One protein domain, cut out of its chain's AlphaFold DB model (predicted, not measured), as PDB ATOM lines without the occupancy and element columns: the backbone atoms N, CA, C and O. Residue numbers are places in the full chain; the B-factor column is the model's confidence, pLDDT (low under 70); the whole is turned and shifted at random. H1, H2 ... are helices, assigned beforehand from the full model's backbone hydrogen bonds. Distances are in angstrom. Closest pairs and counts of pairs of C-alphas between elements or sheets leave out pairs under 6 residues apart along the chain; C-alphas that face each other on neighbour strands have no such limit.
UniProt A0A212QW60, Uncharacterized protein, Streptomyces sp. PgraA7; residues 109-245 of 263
ATOM      1  N   GLY A 109     151.660 147.447 135.877       91.19
ATOM      2  CA  GLY A 109     151.887 148.875 136.128       91.19
ATOM      3  C   GLY A 109     150.603 149.629 136.500       91.19
ATOM      4  O   GLY A 109     150.523 150.168 137.597       91.19
ATOM      5  N   PRO A 110     149.551 149.613 135.660       90.38
ATOM      6  CA  PRO A 110     148.272 150.240 136.001       90.38
ATOM      7  C   PRO A 110     147.657 149.754 137.323       90.38
ATOM      8  O   PRO A 110     147.104 150.554 138.077       90.38
ATOM      9  N   VAL A 111     147.757 148.455 137.630       91.44
ATOM     10  CA  VAL A 111     147.255 147.907 138.899       91.44
ATOM     11  C   VAL A 111     148.075 148.430 140.081       91.44
ATOM     12  O   VAL A 111     147.493 148.878 141.067       91.44
ATOM     13  N   LEU A 112     149.405 148.411 139.986       92.75
ATOM     14  CA  LEU A 112     150.304 148.926 141.019       92.75
ATOM     15  C   LEU A 112     150.112 150.433 141.242       92.75
ATOM     16  O   LEU A 112     149.967 150.851 142.386       92.75
ATOM     17  N   ALA A 113     149.990 151.228 140.178       90.62
ATOM     18  CA  ALA A 113     149.687 152.656 140.265       90.62
ATOM     19  C   ALA A 113     148.370 152.928 141.017       90.62
ATOM     20  O   ALA A 113     148.335 153.750 141.929       90.62
ATOM     21  N   SER A 114     147.304 152.171 140.729       91.06
ATOM     22  CA  SER A 114     146.039 152.294 141.472       91.06
ATOM     23  C   SER A 114     146.179 151.914 142.954       91.06
ATOM     24  O   SER A 114     145.528 152.504 143.822       91.06
ATOM     25  N   LEU A 115     147.032 150.939 143.286       93.12
ATOM     26  CA  LEU A 115     147.338 150.619 144.683       93.12
ATOM     27  C   LEU A 115     148.144 151.734 145.362       93.12
ATOM     28  O   LEU A 115     147.918 151.982 146.545       93.12
ATOM     29  N   ALA A 116     149.034 152.412 144.636       92.62
ATOM     30  CA  ALA A 116     149.799 153.544 145.151       92.62
ATOM     31  C   ALA A 116     148.878 154.729 145.478       92.62
ATOM     32  O   ALA A 116     148.897 155.210 146.606       92.62
ATOM     33  N   GLU A 117     147.956 155.088 144.577       93.44
ATOM     34  CA  GLU A 117     146.942 156.128 144.828       93.44
ATOM     35  C   GLU A 117     146.097 155.830 146.080       93.44
ATOM     36  O   GLU A 117     145.793 156.713 146.887       93.44
ATOM     37  N   ARG A 118     145.727 154.558 146.283       95.06
ATOM     38  CA  ARG A 118     144.998 154.130 147.486       95.06
ATOM     39  C   ARG A 118     145.840 154.259 148.750       95.06
ATOM     40  O   ARG A 118     145.285 154.571 149.803       95.06
ATOM     41  N   LEU A 119     147.143 153.992 148.670       95.75
ATOM     42  CA  LEU A 119     148.044 154.182 149.799       95.75
ATOM     43  C   LEU A 119     148.181 155.669 150.140       95.75
ATOM     44  O   LEU A 119     148.062 156.021 151.311       95.75
ATOM     45  N   ASP A 120     148.338 156.529 149.135       95.25
ATOM     46  CA  ASP A 120     148.427 157.978 149.316       95.25
ATOM     47  C   ASP A 120     147.178 158.547 149.991       95.25
ATOM     48  O   ASP A 120     147.289 159.350 150.921       95.25
ATOM     49  N   ALA A 121     145.992 158.078 149.593       96.31
ATOM     50  CA  ALA A 121     144.733 158.445 150.238       96.31
ATOM     51  C   ALA A 121     144.693 158.024 151.720       96.31
ATOM     52  O   ALA A 121     144.297 158.819 152.573       96.31
ATOM     53  N   ILE A 122     145.153 156.809 152.048       97.25
ATOM     54  CA  ILE A 122     145.255 156.344 153.441       97.25
ATOM     55  C   ILE A 122     146.232 157.223 154.229       97.25
ATOM     56  O   ILE A 122     145.927 157.645 155.341       97.25
ATOM     57  N   THR A 123     147.408 157.507 153.672       97.25
ATOM     58  CA  THR A 123     148.434 158.325 154.325       97.25
ATOM     59  C   THR A 123     147.966 159.769 154.521       97.25
ATOM     60  O   THR A 123     148.241 160.353 155.569       97.25
ATOM     61  N   ALA A 124     147.215 160.339 153.575       97.38
ATOM     62  CA  ALA A 124     146.570 161.638 153.741       97.38
ATOM     63  C   ALA A 124     145.559 161.625 154.897       97.38
ATOM     64  O   ALA A 124     145.659 162.459 155.792       97.38
ATOM     65  N   GLU A 125     144.678 160.624 154.951       98.19
ATOM     66  CA  GLU A 125     143.690 160.498 156.027       98.19
ATOM     67  C   GLU A 125     144.345 160.322 157.410       98.19
ATOM     68  O   GLU A 125     143.897 160.902 158.399       98.19
ATOM     69  N   VAL A 126     145.448 159.570 157.498       98.12
ATOM     70  CA  VAL A 126     146.226 159.452 158.742       98.12
ATOM     71  C   VAL A 126     146.783 160.812 159.171       98.12
ATOM     72  O   VAL A 126     146.705 161.139 160.356       98.12
ATOM     73  N   ARG A 127     147.318 161.618 158.242       97.81
ATOM     74  CA  ARG A 127     147.806 162.974 158.555       97.81
ATOM     75  C   ARG A 127     146.688 163.877 159.062       97.81
ATOM     76  O   ARG A 127     146.905 164.577 160.047       97.81
ATOM     77  N   ASP A 128     145.510 163.819 158.450       97.94
ATOM     78  CA  ASP A 128     144.352 164.612 158.873       97.94
ATOM     79  C   ASP A 128     143.906 164.234 160.293       97.94
ATOM     80  O   ASP A 128     143.681 165.107 161.133       97.94
ATOM     81  N   ILE A 129     143.870 162.933 160.608       97.69
ATOM     82  CA  ILE A 129     143.566 162.447 161.960       97.69
ATOM     83  C   ILE A 129     144.607 162.939 162.975       97.69
ATOM     84  O   ILE A 129     144.234 163.403 164.054       97.69
ATOM     85  N   ILE A 130     145.900 162.862 162.643       96.69
ATOM     86  CA  ILE A 130     146.978 163.338 163.523       96.69
ATOM     87  C   ILE A 130     146.868 164.850 163.745       96.69
ATOM     88  O   ILE A 130     147.042 165.315 164.869       96.69
ATOM     89  N   ALA A 131     146.562 165.621 162.700       96.56
ATOM     90  CA  ALA A 131     146.407 167.069 162.799       96.56
ATOM     91  C   ALA A 131     145.212 167.466 163.683       96.56
ATOM     92  O   ALA A 131     145.312 168.430 164.440       96.56
ATOM     93  N   ALA A 132     144.105 166.719 163.614       96.69
ATOM     94  CA  ALA A 132     142.891 167.005 164.375       96.69
ATOM     95  C   ALA A 132     142.947 166.531 165.838       96.69
ATOM     96  O   ALA A 132     142.458 167.225 166.727       96.69
ATOM     97  N   HIS A 133     143.530 165.355 166.100       95.44
ATOM     98  CA  HIS A 133     143.431 164.678 167.403       95.44
ATOM     99  C   HIS A 133     144.783 164.361 168.059       95.44
ATOM    100  O   HIS A 133     144.823 163.790 169.149       95.44
ATOM    101  N   GLY A 134     145.900 164.715 167.422       93.44
ATOM    102  CA  GLY A 134     147.238 164.365 167.885       93.44
ATOM    103  C   GLY A 134     147.603 162.895 167.649       93.44
ATOM    104  O   GLY A 134     146.966 162.160 166.893       93.44
ATOM    105  N   ARG A 135     148.688 162.446 168.291       93.56
ATOM    106  CA  ARG A 135     149.231 161.088 168.118       93.56
ATOM    107  C   ARG A 135     148.509 160.072 169.006       93.56
ATOM    108  O   ARG A 135     148.940 159.792 170.120       93.56
ATOM    109  N   LEU A 136     147.450 159.471 168.473       94.44
ATOM    110  CA  LEU A 136     146.688 158.406 169.134       94.44
ATOM    111  C   LEU A 136     147.354 157.035 168.925       94.44
ATOM    112  O   LEU A 136     146.991 156.280 168.024       94.44
ATOM    113  N   ILE A 137     148.373 156.719 169.726       91.44
ATOM    114  CA  ILE A 137     149.178 155.492 169.563       91.44
ATOM    115  C   ILE A 137     148.518 154.229 170.141       91.44
ATOM    116  O   ILE A 137     148.808 153.120 169.677       91.44
ATOM    117  N   ASP A 138     147.607 154.385 171.101       93.88
ATOM    118  CA  ASP A 138     146.850 153.309 171.735       93.88
ATOM    119  C   ASP A 138     145.444 153.766 172.174       93.88
ATOM    120  O   ASP A 138     145.037 154.911 171.974       93.88
ATOM    121  N   GLY A 139     144.666 152.818 172.706       91.75
ATOM    122  CA  GLY A 139     143.283 153.065 173.103       91.75
ATOM    123  C   GLY A 139     143.139 153.876 174.388       91.75
ATOM    124  O   GLY A 139     142.112 154.522 174.549       91.75
ATOM    125  N   GLU A 140     144.133 153.860 175.278       94.00
ATOM    126  CA  GLU A 140     144.099 154.617 176.535       94.00
ATOM    127  C   GLU A 140     144.295 156.105 176.241       94.00
ATOM    128  O   GLU A 140     143.435 156.910 176.586       94.00
ATOM    129  N   ALA A 141     145.303 156.440 175.427       92.12
ATOM    130  CA  ALA A 141     145.506 157.795 174.919       92.12
ATOM    131  C   ALA A 141     144.267 158.339 174.184       92.12
ATOM    132  O   ALA A 141     143.945 159.521 174.281       92.12
ATOM    133  N   ALA A 142     143.551 157.478 173.455       94.50
ATOM    134  CA  ALA A 142     142.318 157.860 172.779       94.50
ATOM    135  C   ALA A 142     141.149 158.103 173.747       94.50
ATOM    136  O   ALA A 142     140.364 159.017 173.517       94.50
ATOM    137  N   ILE A 143     141.026 157.308 174.815       95.88
ATOM    138  CA  ILE A 143     139.996 157.492 175.849       95.88
ATOM    139  C   ILE A 143     140.238 158.798 176.608       95.88
ATOM    140  O   ILE A 143     139.300 159.578 176.775       95.88
ATOM    141  N   ASP A 144     141.485 159.063 176.994       95.31
ATOM    142  CA  ASP A 144     141.870 160.279 177.715       95.31
ATOM    143  C   ASP A 144     141.629 161.547 176.883       95.31
ATOM    144  O   ASP A 144     141.230 162.583 177.414       95.31
ATOM    145  N   ALA A 145     141.812 161.460 175.562       94.00
ATOM    146  CA  ALA A 145     141.555 162.548 174.618       94.00
ATOM    147  C   ALA A 145     140.061 162.737 174.263       94.00
ATOM    148  O   ALA A 145     139.709 163.685 173.557       94.00
ATOM    149  N   GLY A 146     139.169 161.873 174.759       96.38
ATOM    150  CA  GLY A 146     137.719 162.012 174.627       96.38
ATOM    151  C   GLY A 146     137.069 161.209 173.484       96.38
ATOM    152  O   GLY A 146     137.728 160.508 172.715       96.38
ATOM    153  N   PRO A 147     135.731 161.277 173.352       95.88
ATOM    154  CA  PRO A 147     134.955 160.368 172.495       95.88
ATOM    155  C   PRO A 147     135.256 160.499 170.992       95.88
ATOM    156  O   PRO A 147     135.210 159.507 170.256       95.88
ATOM    157  N   GLU A 148     135.596 161.701 170.520       96.81
ATOM    158  CA  GLU A 148     136.009 161.921 169.128       96.81
ATOM    159  C   GLU A 148     137.357 161.247 168.835       96.81
ATOM    160  O   GLU A 148     137.497 160.570 167.814       96.81
ATOM    161  N   ALA A 149     138.307 161.311 169.774       96.44
ATOM    162  CA  ALA A 149     139.594 160.632 169.658       96.44
ATOM    163  C   ALA A 149     139.445 159.100 169.668       96.44
ATOM    164  O   ALA A 149     140.103 158.414 168.888       96.44
ATOM    165  N   VAL A 150     138.518 158.533 170.451       97.62
ATOM    166  CA  VAL A 150     138.188 157.093 170.380       97.62
ATOM    167  C   VAL A 150     137.677 156.694 168.990       97.62
ATOM    168  O   VAL A 150     138.046 155.636 168.458       97.62
ATOM    169  N   THR A 151     136.856 157.542 168.369       97.81
ATOM    170  CA  THR A 151     136.351 157.317 167.007       97.81
ATOM    171  C   THR A 151     137.488 157.384 165.987       97.81
ATOM    172  O   THR A 151     137.647 156.463 165.179       97.81
ATOM    173  N   ALA A 152     138.342 158.404 166.080       97.81
ATOM    174  CA  ALA A 152     139.522 158.563 165.235       97.81
ATOM    175  C   ALA A 152     140.506 157.388 165.381       97.81
ATOM    176  O   ALA A 152     140.967 156.825 164.388       97.81
ATOM    177  N   PHE A 153     140.761 156.925 166.606       97.88
ATOM    178  CA  PHE A 153     141.596 155.753 166.860       97.88
ATOM    179  C   PHE A 153     140.989 154.473 166.275       97.88
ATOM    180  O   PHE A 153     141.691 153.637 165.698       97.88
ATOM    181  N   THR A 154     139.667 154.318 166.358       97.94
ATOM    182  CA  THR A 154     138.964 153.206 165.708       97.94
ATOM    183  C   THR A 154     139.139 153.257 164.190       97.94
ATOM    184  O   THR A 154     139.389 152.216 163.572       97.94
ATOM    185  N   ARG A 155     139.098 154.455 163.591       98.06
ATOM    186  CA  ARG A 155     139.385 154.649 162.167       98.06
ATOM    187  C   ARG A 155     140.832 154.296 161.823       98.06
ATOM    188  O   ARG A 155     141.034 153.511 160.902       98.06
ATOM    189  N   LEU A 156     141.820 154.736 162.607       98.12
ATOM    190  CA  LEU A 156     143.229 154.353 162.430       98.12
ATOM    191  C   LEU A 156     143.419 152.829 162.458       98.12
ATOM    192  O   LEU A 156     144.121 152.269 161.619       98.12
ATOM    193  N   ARG A 157     142.748 152.121 163.375       97.75
ATOM    194  CA  ARG A 157     142.780 150.647 163.413       97.75
ATOM    195  C   ARG A 157     142.192 150.008 162.159       97.75
ATOM    196  O   ARG A 157     142.627 148.919 161.787       97.75
ATOM    197  N   GLN A 158     141.192 150.634 161.543       97.94
ATOM    198  CA  GLN A 158     140.654 150.169 160.270       97.94
ATOM    199  C   GLN A 158     141.640 150.436 159.128       97.94
ATOM    200  O   GLN A 158     141.929 149.509 158.379       97.94
ATOM    201  N   LEU A 159     142.251 151.622 159.076       97.69
ATOM    202  CA  LEU A 159     143.277 151.957 158.084       97.69
ATOM    203  C   LEU A 159     144.483 151.007 158.142       97.69
ATOM    204  O   LEU A 159     145.002 150.616 157.104       97.69
ATOM    205  N   VAL A 160     144.885 150.537 159.331       97.19
ATOM    206  CA  VAL A 160     145.911 149.480 159.461       97.19
ATOM    207  C   VAL A 160     145.513 148.212 158.697       97.19
ATOM    208  O   VAL A 160     146.340 147.639 157.989       97.19
ATOM    209  N   LYS A 161     144.252 147.773 158.810       96.44
ATOM    210  CA  LYS A 161     143.759 146.599 158.070       96.44
ATOM    211  C   LYS A 161     143.704 146.867 156.571       96.44
ATOM    212  O   LYS A 161     143.994 145.964 155.790       96.44
ATOM    213  N   ASP A 162     143.338 148.084 156.183       95.62
ATOM    214  CA  ASP A 162     143.260 148.484 154.782       95.62
ATOM    215  C   ASP A 162     144.666 148.474 154.147       95.62
ATOM    216  O   ASP A 162     144.832 147.937 153.052       95.62
ATOM    217  N   VAL A 163     145.697 148.933 154.872       95.12
ATOM    218  CA  VAL A 163     147.110 148.805 154.466       95.12
ATOM    219  C   VAL A 163     147.547 147.343 154.406       95.12
ATOM    220  O   VAL A 163     148.193 146.947 153.440       95.12
ATOM    221  N   ASP A 164     147.199 146.510 155.391       93.81
ATOM    222  CA  ASP A 164     147.529 145.078 155.355       93.81
ATOM    223  C   ASP A 164     146.933 144.385 154.118       93.81
ATOM    224  O   ASP A 164     147.628 143.616 153.447       93.81
ATOM    225  N   ALA A 165     145.672 144.682 153.791       91.44
ATOM    226  CA  ALA A 165     145.007 144.167 152.599       91.44
ATOM    227  C   ALA A 165     145.676 144.679 151.316       91.44
ATOM    228  O   ALA A 165     145.979 143.884 150.429       91.44
ATOM    229  N   LEU A 166     145.976 145.977 151.247       93.69
ATOM    230  CA  LEU A 166     146.658 146.607 150.117       93.69
ATOM    231  C   LEU A 166     148.045 145.993 149.878       93.69
ATOM    232  O   LEU A 166     148.372 145.644 148.745       93.69
ATOM    233  N   ARG A 167     148.832 145.759 150.936       92.00
ATOM    234  CA  ARG A 167     150.141 145.091 150.835       92.00
ATOM    235  C   ARG A 167     150.017 143.621 150.450       92.00
ATOM    236  O   ARG A 167     150.887 143.107 149.757       92.00
ATOM    237  N   ALA A 168     148.965 142.922 150.873       90.75
ATOM    238  CA  ALA A 168     148.709 141.565 150.391       90.75
ATOM    239  C   ALA A 168     148.430 141.560 148.878       90.75
ATOM    240  O   ALA A 168     149.070 140.804 148.151       90.75
ATOM    241  N   THR A 169     147.569 142.464 148.401       92.00
ATOM    242  CA  THR A 169     147.264 142.642 146.973       92.00
ATOM    243  C   THR A 169     148.513 142.991 146.162       92.00
ATOM    244  O   THR A 169     148.766 142.347 145.147       92.00
ATOM    245  N   GLN A 170     149.336 143.938 146.628       92.38
ATOM    246  CA  GLN A 170     150.620 144.282 146.001       92.38
ATOM    247  C   GLN A 170     151.514 143.046 145.852       92.38
ATOM    248  O   GLN A 170     152.052 142.791 144.779       92.38
ATOM    249  N   ARG A 171     151.660 142.252 146.919       90.69
ATOM    250  CA  ARG A 171     152.513 141.059 146.888       90.69
ATOM    251  C   ARG A 171     152.000 139.978 145.951       90.69
ATOM    252  O   ARG A 171     152.810 139.256 145.379       90.69
ATOM    253  N   ASP A 172     150.685 139.840 145.820       91.50
ATOM    254  CA  ASP A 172     150.088 138.903 144.873       91.50
ATOM    255  C   ASP A 172     150.327 139.354 143.425       91.50
ATOM    256  O   ASP A 172     150.724 138.533 142.606       91.50
ATOM    257  N   VAL A 173     150.204 140.656 143.136       91.88
ATOM    258  CA  VAL A 173     150.543 141.231 141.820       91.88
ATOM    259  C   VAL A 173     152.015 141.005 141.481       91.88
ATOM    260  O   VAL A 173     152.317 140.467 140.421       91.88
ATOM    261  N   LEU A 174     152.931 141.359 142.390       91.44
ATOM    262  CA  LEU A 174     154.372 141.216 142.159       91.44
ATOM    263  C   LEU A 174     154.796 139.751 142.012       91.44
ATOM    264  O   LEU A 174     155.648 139.452 141.185       91.44
ATOM    265  N   ARG A 175     154.186 138.816 142.755       90.88
ATOM    266  CA  ARG A 175     154.483 137.377 142.630       90.88
ATOM    267  C   ARG A 175     154.196 136.835 141.231       90.88
ATOM    268  O   ARG A 175     154.854 135.893 140.805       90.88
ATOM    269  N   ASP A 176     153.219 137.411 140.541       89.81
ATOM    270  CA  ASP A 176     152.828 136.958 139.210       89.81
ATOM    271  C   ASP A 176     153.732 137.508 138.095       89.81
ATOM    272  O   ASP A 176     153.666 137.001 136.975       89.81
ATOM    273  N   VAL A 177     154.551 138.532 138.375       89.50
ATOM    274  CA  VAL A 177     155.328 139.253 137.346       89.50
ATOM    275  C   VAL A 177     156.814 139.441 137.667       89.50
ATOM    276  O   VAL A 177     157.563 139.840 136.782       89.50
ATOM    277  N   VAL A 178     157.258 139.146 138.891       87.38
ATOM    278  CA  VAL A 178     158.654 139.270 139.343       87.38
ATOM    279  C   VAL A 178     159.216 137.896 139.705       87.38
ATOM    280  O   VAL A 178     158.509 137.054 140.265       87.38
ATOM    281  N   ASP A 179     160.503 137.677 139.422       85.81
ATOM    282  CA  ASP A 179     161.209 136.459 139.823       85.81
ATOM    283  C   ASP A 179     161.143 136.239 141.355       85.81
ATOM    284  O   ASP A 179     161.414 137.167 142.126       85.81
ATOM    285  N   PRO A 180     160.816 135.022 141.839       82.56
ATOM    286  CA  PRO A 180     160.695 134.751 143.272       82.56
ATOM    287  C   PRO A 180     161.966 135.014 144.093       82.56
ATOM    288  O   PRO A 180     161.863 135.356 145.272       82.56
ATOM    289  N   GLY A 181     163.156 134.835 143.511       80.69
ATOM    290  CA  GLY A 181     164.432 135.100 144.175       80.69
ATOM    291  C   GLY A 181     164.625 136.591 144.439       80.69
ATOM    292  O   GLY A 181     164.909 136.979 145.574       80.69
ATOM    293  N   VAL A 182     164.373 137.413 143.419       82.25
ATOM    294  CA  VAL A 182     164.379 138.884 143.506       82.25
ATOM    295  C   VAL A 182     163.320 139.376 144.491       82.25
ATOM    296  O   VAL A 182     163.565 140.237 145.328       82.25
ATOM    297  N   LEU A 183     162.129 138.787 144.449       85.81
ATOM    298  CA  LEU A 183     161.029 139.223 145.296       85.81
ATOM    299  C   LEU A 183     161.295 138.971 146.792       85.81
ATOM    300  O   LEU A 183     160.923 139.780 147.642       85.81
ATOM    301  N   ASN A 184     161.975 137.870 147.125       83.62
ATOM    302  CA  ASN A 184     162.349 137.558 148.504       83.62
ATOM    303  C   ASN A 184     163.400 138.524 149.070       83.62
ATOM    304  O   ASN A 184     163.317 138.859 150.256       83.62
ATOM    305  N   SER A 185     164.377 138.966 148.266       81.94
ATOM    306  CA  SER A 185     165.377 139.938 148.731       81.94
ATOM    307  C   SER A 185     164.731 141.292 149.017       81.94
ATOM    308  O   SER A 185     164.914 141.820 150.114       81.94
ATOM    309  N   ILE A 186     163.884 141.768 148.102       85.12
ATOM    310  CA  ILE A 186     163.107 143.007 148.240       85.12
ATOM    311  C   ILE A 186     162.279 142.987 149.534       85.12
ATOM    312  O   ILE A 186     162.395 143.888 150.364       85.12
ATOM    313  N   TYR A 187     161.489 141.929 149.757       86.06
ATOM    314  CA  TYR A 187     160.636 141.821 150.949       86.06
ATOM    315  C   TYR A 187     161.414 141.753 152.259       86.06
ATOM    316  O   TYR A 187     160.925 142.194 153.300       86.06
ATOM    317  N   SER A 188     162.603 141.154 152.231       81.06
ATOM    318  CA  SER A 188     163.439 141.028 153.424       81.06
ATOM    319  C   SER A 188     164.076 142.364 153.800       81.06
ATOM    320  O   SER A 188     164.206 142.659 154.988       81.06
ATOM    321  N   ALA A 189     164.447 143.169 152.803       83.25
ATOM    322  CA  ALA A 189     164.972 144.513 153.000       83.25
ATOM    323  C   ALA A 189     163.870 145.499 153.422       83.25
ATOM    324  O   ALA A 189     164.094 146.331 154.300       83.25
ATOM    325  N   GLY A 190     162.659 145.352 152.879       85.50
ATOM    326  CA  GLY A 190     161.562 146.300 153.072       85.50
ATOM    327  C   GLY A 190     161.466 147.356 151.973       85.50
ATOM    328  O   GLY A 190     160.712 148.322 152.133       85.50
ATOM    329  N   ASP A 191     162.202 147.163 150.876       86.38
ATOM    330  CA  ASP A 191     162.243 148.059 149.718       86.38
ATOM    331  C   ASP A 191     160.875 148.139 149.024       86.38
ATOM    332  O   ASP A 191     160.578 149.103 148.344       86.38
ATOM    333  N   GLU A 192     159.966 147.180 149.233       87.81
ATOM    334  CA  GLU A 192     158.610 147.251 148.676       87.81
ATOM    335  C   GLU A 192     157.657 148.166 149.459       87.81
ATOM    336  O   GLU A 192     156.507 148.353 149.042       87.81
ATOM    337  N   GLN A 193     158.089 148.658 150.625       92.06
ATOM    338  CA  GLN A 193     157.280 149.472 151.538       92.06
ATOM    339  C   GLN A 193     157.903 150.824 151.862       92.06
ATOM    340  O   GLN A 193     157.158 151.747 152.205       92.06
ATOM    341  N   PHE A 194     159.228 150.941 151.798       92.50
ATOM    342  CA  PHE A 194     159.949 152.146 152.182       92.50
ATOM    343  C   PHE A 194     161.028 152.484 151.164       92.50
ATOM    344  O   PHE A 194     161.746 151.596 150.724       92.50
ATOM    345  N   THR A 195     161.164 153.766 150.839       90.19
ATOM    346  CA  THR A 195     162.279 154.258 150.028       90.19
ATOM    347  C   THR A 195     163.542 154.434 150.870       90.19
ATOM    348  O   THR A 195     163.490 154.580 152.102       90.19
ATOM    349  N   ASP A 196     164.695 154.455 150.211       85.44
ATOM    350  CA  ASP A 196     166.028 154.711 150.750       85.44
ATOM    351  C   ASP A 196     166.432 153.768 151.900       85.44
ATOM    352  O   ASP A 196     167.206 154.152 152.782       85.44
ATOM    353  N   VAL A 197     165.918 152.533 151.956       85.81
ATOM    354  CA  VAL A 197     166.194 151.609 153.080       85.81
ATOM    355  C   VAL A 197     167.686 151.323 153.228       85.81
ATOM    356  O   VAL A 197     168.209 151.359 154.343       85.81
ATOM    357  N   ALA A 198     168.392 151.127 152.112       81.56
ATOM    358  CA  ALA A 198     169.836 150.899 152.108       81.56
ATOM    359  C   ALA A 198     170.639 152.098 152.650       81.56
ATOM    360  O   ALA A 198     171.673 151.918 153.293       81.56
ATOM    361  N   ARG A 199     170.170 153.330 152.408       84.31
ATOM    362  CA  ARG A 199     170.853 154.572 152.821       84.31
ATOM    363  C   ARG A 199     170.459 155.028 154.220       84.31
ATOM    364  O   ARG A 199     171.254 155.655 154.915       84.31
ATOM    365  N   SER A 200     169.233 154.729 154.633       86.88
ATOM    366  CA  SER A 200     168.661 155.117 155.916       86.88
ATOM    367  C   SER A 200     167.954 153.909 156.541       86.88
ATOM    368  O   SER A 200     166.759 153.699 156.301       86.88
ATOM    369  N   PRO A 201     168.672 153.099 157.342       87.12
ATOM    370  CA  PRO A 201     168.127 151.874 157.911       87.12
ATOM    371  C   PRO A 201     166.863 152.108 158.739       87.12
ATOM    372  O   PRO A 201     166.754 153.070 159.501       87.12
ATOM    373  N   LEU A 202     165.905 151.192 158.602       90.81
ATOM    374  CA  LEU A 202     164.637 151.256 159.323       90.81
ATOM    375  C   LEU A 202     164.823 150.942 160.820       90.81
ATOM    376  O   LEU A 202     165.636 150.080 161.164       90.81
ATOM    377  N   PRO A 203     164.039 151.565 161.718       92.69
ATOM    378  CA  PRO A 203     164.014 151.206 163.134       92.69
ATOM    379  C   PRO A 203     163.710 149.718 163.379       92.69
ATOM    380  O   PRO A 203     162.982 149.072 162.625       92.69
ATOM    381  N   ALA A 204     164.233 149.155 164.473       91.31
ATOM    382  CA  ALA A 204     164.137 147.717 164.755       91.31
ATOM    383  C   ALA A 204     162.693 147.207 164.950       91.31
ATOM    384  O   ALA A 204     162.373 146.048 164.687       91.31
ATOM    385  N   ASP A 205     161.788 148.042 165.450       89.62
ATOM    386  CA  ASP A 205     160.364 147.726 165.560       89.62
ATOM    387  C   ASP A 205     159.665 147.687 164.195       89.62
ATOM    388  O   ASP A 205     158.863 146.780 163.966       89.62
ATOM    389  N   VAL A 206     160.032 148.585 163.280       92.38
ATOM    390  CA  VAL A 206     159.576 148.603 161.880       92.38
ATOM    391  C   VAL A 206     160.088 147.365 161.141       92.38
ATOM    392  O   VAL A 206     159.301 146.652 160.518       92.38
ATOM    393  N   GLN A 207     161.370 147.024 161.293       90.12
ATOM    394  CA  GLN A 207     161.948 145.807 160.709       90.12
ATOM    395  C   GLN A 207     161.254 144.528 161.203       90.12
ATOM    396  O   GLN A 207     160.994 143.608 160.424       90.12
ATOM    397  N   ARG A 208     160.883 144.457 162.492       90.81
ATOM    398  CA  ARG A 208     160.093 143.332 163.031       90.81
ATOM    399  C   ARG A 208     158.707 143.222 162.399       90.81
ATOM    400  O   ARG A 208     158.181 142.119 162.292       90.81
ATOM    401  N   VAL A 209     158.104 144.337 162.000       91.19
ATOM    402  CA  VAL A 209     156.827 144.324 161.280       91.19
ATOM    403  C   VAL A 209     157.007 143.837 159.840       91.19
ATOM    404  O   VAL A 209     156.237 142.993 159.386       91.19
ATOM    405  N   ILE A 210     158.046 144.306 159.143       87.62
ATOM    406  CA  ILE A 210     158.346 143.920 157.753       87.62
ATOM    407  C   ILE A 210     158.661 142.425 157.649       87.62
ATOM    408  O   ILE A 210     158.033 141.720 156.864       87.62
ATOM    409  N   SER A 211     159.532 141.922 158.529       86.25
ATOM    410  CA  SER A 211     159.879 140.494 158.636       86.25
ATOM    411  C   SER A 211     158.718 139.588 159.074       86.25
ATOM    412  O   SER A 211     158.869 138.368 159.128       86.25
ATOM    413  N   GLY A 212     157.556 140.150 159.425       84.75
ATOM    414  CA  GLY A 212     156.395 139.396 159.901       84.75
ATOM    415  C   GLY A 212     156.508 138.897 161.346       84.75
ATOM    416  O   GLY A 212     155.575 138.263 161.841       84.75
ATOM    417  N   ALA A 213     157.596 139.214 162.056       82.94
ATOM    418  CA  ALA A 213     157.760 138.911 163.479       82.94
ATOM    419  C   ALA A 213     156.756 139.679 164.365       82.94
ATOM    420  O   ALA A 213     156.460 139.271 165.490       82.94
ATOM    421  N   ARG A 214     156.209 140.790 163.861       88.69
ATOM    422  CA  ARG A 214     155.156 141.584 164.496       88.69
ATOM    423  C   ARG A 214     154.102 141.990 163.465       88.69
ATOM    424  O   ARG A 214     154.395 142.177 162.292       88.69
ATOM    425  N   ARG A 215     152.853 142.150 163.906       91.75
ATOM    426  CA  ARG A 215     151.781 142.703 163.063       91.75
ATOM    427  C   ARG A 215     151.871 144.226 162.990       91.75
ATOM    428  O   ARG A 215     152.251 144.853 163.981       91.75
ATOM    429  N   ARG A 216     151.443 144.804 161.862       92.56
ATOM    430  CA  ARG A 216     151.202 146.249 161.751       92.56
ATOM    431  C   ARG A 216     150.195 146.685 162.817       92.56
ATOM    432  O   ARG A 216     149.257 145.960 163.152       92.56
ATOM    433  N   ASN A 217     150.420 147.861 163.384       95.06
ATOM    434  CA  ASN A 217     149.552 148.492 164.371       95.06
ATOM    435  C   ASN A 217     149.472 150.003 164.102       95.06
ATOM    436  O   ASN A 217     150.096 150.509 163.172       95.06
ATOM    437  N   VAL A 218     148.692 150.720 164.915       96.25
ATOM    438  CA  VAL A 218     148.482 152.165 164.740       96.25
ATOM    439  C   VAL A 218     149.793 152.944 164.870       96.25
ATOM    440  O   VAL A 218     150.076 153.785 164.028       96.25
ATOM    441  N   ALA A 219     150.637 152.601 165.848       94.88
ATOM    442  CA  ALA A 219     151.952 153.222 166.009       94.88
ATOM    443  C   ALA A 219     152.837 153.078 164.754       94.88
ATOM    444  O   ALA A 219     153.417 154.061 164.303       94.88
ATOM    445  N   PHE A 220     152.888 151.883 164.148       95.06
ATOM    446  CA  PHE A 220     153.589 151.661 162.881       95.06
ATOM    447  C   PHE A 220     153.015 152.527 161.754       95.06
ATOM    448  O   PHE A 220     153.778 153.121 161.004       95.06
ATOM    449  N   LEU A 221     151.686 152.606 161.629       96.12
ATOM    450  CA  LEU A 221     151.033 153.375 160.564       96.12
ATOM    451  C   LEU A 221     151.308 154.881 160.683       96.12
ATOM    452  O   LEU A 221     151.591 155.529 159.675       96.12
ATOM    453  N   ILE A 222     151.252 155.421 161.904       96.00
ATOM    454  CA  ILE A 222     151.596 156.818 162.196       96.00
ATOM    455  C   ILE A 222     153.063 157.069 161.844       96.00
ATOM    456  O   ILE A 222     153.347 157.970 161.061       96.00
ATOM    457  N   TRP A 223     153.980 156.231 162.340       95.25
ATOM    458  CA  TRP A 223     155.407 156.369 162.047       95.25
ATOM    459  C   TRP A 223     155.692 156.302 160.542       95.25
ATOM    460  O   TRP A 223     156.393 157.156 160.006       95.25
ATOM    461  N   ALA A 224     155.114 155.321 159.848       94.94
ATOM    462  CA  ALA A 224     155.291 155.148 158.412       94.94
ATOM    463  C   ALA A 224     154.820 156.398 157.650       94.94
ATOM    464  O   ALA A 224     155.535 156.898 156.787       94.94
ATOM    465  N   THR A 225     153.668 156.948 158.036       95.25
ATOM    466  CA  THR A 225     153.106 158.175 157.456       95.25
ATOM    467  C   THR A 225     153.986 159.401 157.709       95.25
ATOM    468  O   THR A 225     154.270 160.153 156.781       95.25
ATOM    469  N   GLU A 226     154.450 159.603 158.943       94.75
ATOM    470  CA  GLU A 226     155.288 160.751 159.316       94.75
ATOM    471  C   GLU A 226     156.712 160.662 158.752       94.75
ATOM    472  O   GLU A 226     157.346 161.691 158.534       94.75
ATOM    473  N   SER A 227     157.214 159.451 158.485       93.69
ATOM    474  CA  SER A 227     158.552 159.253 157.920       93.69
ATOM    475  C   SER A 227     158.715 159.879 156.533       93.69
ATOM    476  O   SER A 227     159.842 160.131 156.118       93.69
ATOM    477  N   GLY A 228     157.613 160.070 155.796       91.50
ATOM    478  CA  GLY A 228     157.626 160.501 154.395       91.50
ATOM    479  C   GLY A 228     158.232 159.481 153.425       91.50
ATOM    480  O   GLY A 228     158.331 159.767 152.238       91.50
ATOM    481  N   ARG A 229     158.632 158.301 153.917       91.31
ATOM    482  CA  ARG A 229     159.310 157.246 153.148       91.31
ATOM    483  C   ARG A 229     158.400 156.076 152.802       91.31
ATOM    484  O   ARG A 229     158.791 155.210 152.032       91.31
ATOM    485  N   HIS A 230     157.222 155.999 153.420       92.75
ATOM    486  CA  HIS A 230     156.269 154.928 153.163       92.75
ATOM    487  C   HIS A 230     155.673 155.096 151.769       92.75
ATOM    488  O   HIS A 230     155.025 156.103 151.496       92.75
ATOM    489  N   TYR A 231     155.886 154.106 150.910       92.56
ATOM    490  CA  TYR A 231     155.490 154.185 149.509       92.56
ATOM    491  C   TYR A 231     155.061 152.820 148.969       92.56
ATOM    492  O   TYR A 231     155.265 151.779 149.605       92.56
ATOM    493  N   LEU A 232     154.431 152.822 147.800       91.56
ATOM    494  CA  LEU A 232     154.153 151.622 147.027       91.56
ATOM    495  C   LEU A 232     154.693 151.850 145.613       91.56
ATOM    496  O   LEU A 232     154.320 152.856 145.014       91.56
ATOM    497  N   PRO A 233     155.528 150.943 145.078       88.62
ATOM    498  CA  PRO A 233     156.075 151.093 143.735       88.62
ATOM    499  C   PRO A 233     154.949 151.065 142.699       88.62
ATOM    500  O   PRO A 233     154.178 150.104 142.649       88.62
ATOM    501  N   ALA A 234     154.865 152.088 141.854       86.69
ATOM    502  CA  ALA A 234     153.872 152.182 140.789       86.69
ATOM    503  C   ALA A 234     154.205 151.264 139.597       86.69
ATOM    504  O   ALA A 234     153.342 150.999 138.756       86.69
ATOM    505  N   SER A 235     155.434 150.745 139.521       84.69
ATOM    506  CA  SER A 235     155.861 149.774 138.512       84.69
ATOM    507  C   SER A 235     156.902 148.784 139.046       84.69
ATOM    508  O   SER A 235     157.502 148.980 140.103       84.69
ATOM    509  N   VAL A 236     157.127 147.700 138.295       83.25
ATOM    510  CA  VAL A 236     158.225 146.760 138.575       83.25
ATOM    511  C   VAL A 236     159.580 147.447 138.387       83.25
ATOM    512  O   VAL A 236     160.460 147.260 139.216       83.25
ATOM    513  N   ASP A 237     159.722 148.296 137.367       83.75
ATOM    514  CA  ASP A 237     160.966 149.027 137.100       83.75
ATOM    515  C   ASP A 237     161.338 149.972 138.246       83.75
ATOM    516  O   ASP A 237     162.505 150.064 138.615       83.75
ATOM    517  N   GLU A 238     160.353 150.647 138.848       82.69
ATOM    518  CA  GLU A 238     160.565 151.500 140.020       82.69
ATOM    519  C   GLU A 238     161.035 150.679 141.226       82.69
ATOM    520  O   GLU A 238     161.995 151.050 141.898       82.69
ATOM    521  N   LEU A 239     160.405 149.524 141.466       82.88
ATOM    522  CA  LEU A 239     160.810 148.606 142.530       82.88
ATOM    523  C   LEU A 239     162.236 148.078 142.313       82.88
ATOM    524  O   LEU A 239     163.022 148.000 143.253       82.88
ATOM    525  N   THR A 240     162.574 147.728 141.074       78.69
ATOM    526  CA  THR A 240     163.911 147.279 140.689       78.69
ATOM    527  C   THR A 240     164.938 148.399 140.779       78.69
ATOM    528  O   THR A 240     166.060 148.125 141.177       78.69
ATOM    529  N   ALA A 241     164.598 149.646 140.455       79.69
ATOM    530  CA  ALA A 241     165.506 150.781 140.613       79.69
ATOM    531  C   ALA A 241     165.819 151.049 142.094       79.69
ATOM    532  O   ALA A 241     166.977 151.284 142.440       79.69
ATOM    533  N   GLU A 242     164.807 150.946 142.960       76.19
ATOM    534  CA  GLU A 242     164.975 151.072 144.409       76.19
ATOM    535  C   GLU A 242     165.843 149.933 144.969       76.19
ATOM    536  O   GLU A 242     166.836 150.169 145.660       76.19
ATOM    537  N   ALA A 243     165.536 148.689 144.588       71.12
ATOM    538  CA  ALA A 243     166.302 147.508 144.983       71.12
ATOM    539  C   ALA A 243     167.690 147.433 144.310       71.12
ATOM    540  O   ALA A 243     168.607 146.790 144.818       71.12
ATOM    541  N   GLY A 244     167.863 148.092 143.162       56.75
ATOM    542  CA  GLY A 244     169.041 148.087 142.288       56.75
ATOM    543  C   GLY A 244     170.238 148.859 142.840       56.75
ATOM    544  O   GLY A 244     171.327 148.801 142.275       56.75
ATOM    545  N   GLY A 245     170.089 149.494 144.006       53.53
ATOM    546  CA  GLY A 245     171.229 149.795 144.871       53.53
ATOM    547  C   GLY A 245     171.933 148.541 145.419       53.53
ATOM    548  O   GLY A 245     173.033 148.668 145.957       53.53
TER     549      GLY A 245
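Overview. This is residues 109 to 245 of the 263 residues of an uncharacterized protein of Streptomyces sp. PgraA7 (UniProt A0A212QW60). What does the domain look like? Two long helices, H1 and H3, lie side by side and run opposite ways, and H6 packs across both on one side of the pair. H2 folds back on H3 at one end, H4 and H7 lie near the other, and H5 lies beyond H6. What is it made of? The printed part has 137 residues with seven named helices, H1 to H7 in order, and no named strand: the class is all helix. How large is its outline? It is compact, with a radius of gyration of the C-alphas of 15.5 A, but elongated, spanning 49 by 31 by 22 A.

Along the chain. Where do the long helices run? H1, residues 109 to 133, begins at C-alpha 109 (151.887, 148.875, 136.128) and is 36.0 A long from first to last C-alpha. After H2, residues 139 to 144, H3 holds residues 147 to 177 over 45.8 A. What follows? H4 is residues 180 to 189, 14.4 A, H5 204 to 210, H6 218 to 226, 12.2 A, and H7 236 to 243, ending at C-alpha 243 (166.302, 147.508, 144.983).

Arrangement. What does the hub, H3, touch? It touches H1 at a shallow tilt of 17 degrees, opposite ways, with the closest C-alphas, His 133 and Ala 149, 6.0 A apart. With residues 149 to 153 alone it touches H2, in a helical hairpin; the closest C-alphas, Ala 142 and Val 150, are 4.8 A apart. How does H6 stand? It is about perpendicular to H3, at 74 degrees, touching its residues 156 to 160 alone, with the closest C-alphas, Arg 157 and Val 218, 6.0 A apart. It touches H1 at residues 123 to 127 alone, about perpendicular at 76 degrees, with the closest C-alphas, Thr 123 and Thr 225, 5.6 A apart. Where are H4, H5 and H7? H4 and H7 are close but not clearly touching, with the closest C-alphas, Ile 186 and Ala 243, 6.4 A apart; H5 is apart from H3. Are the backbones helical? Every O i to N i+4 pair is within hydrogen-bond range in H1, H2, H4, H5, H6 and H7, and 25 of 27 are in H3.

Size, cuts and confidence. How far does it reach? The two C-alphas farthest apart, those of Gly 146 and Asp 179, are 49.2 A apart. Is it unbroken and sure? The printed part has no cut, its one long link is residues 190 to 203, and pLDDT is under 70 at residues 244 to 245.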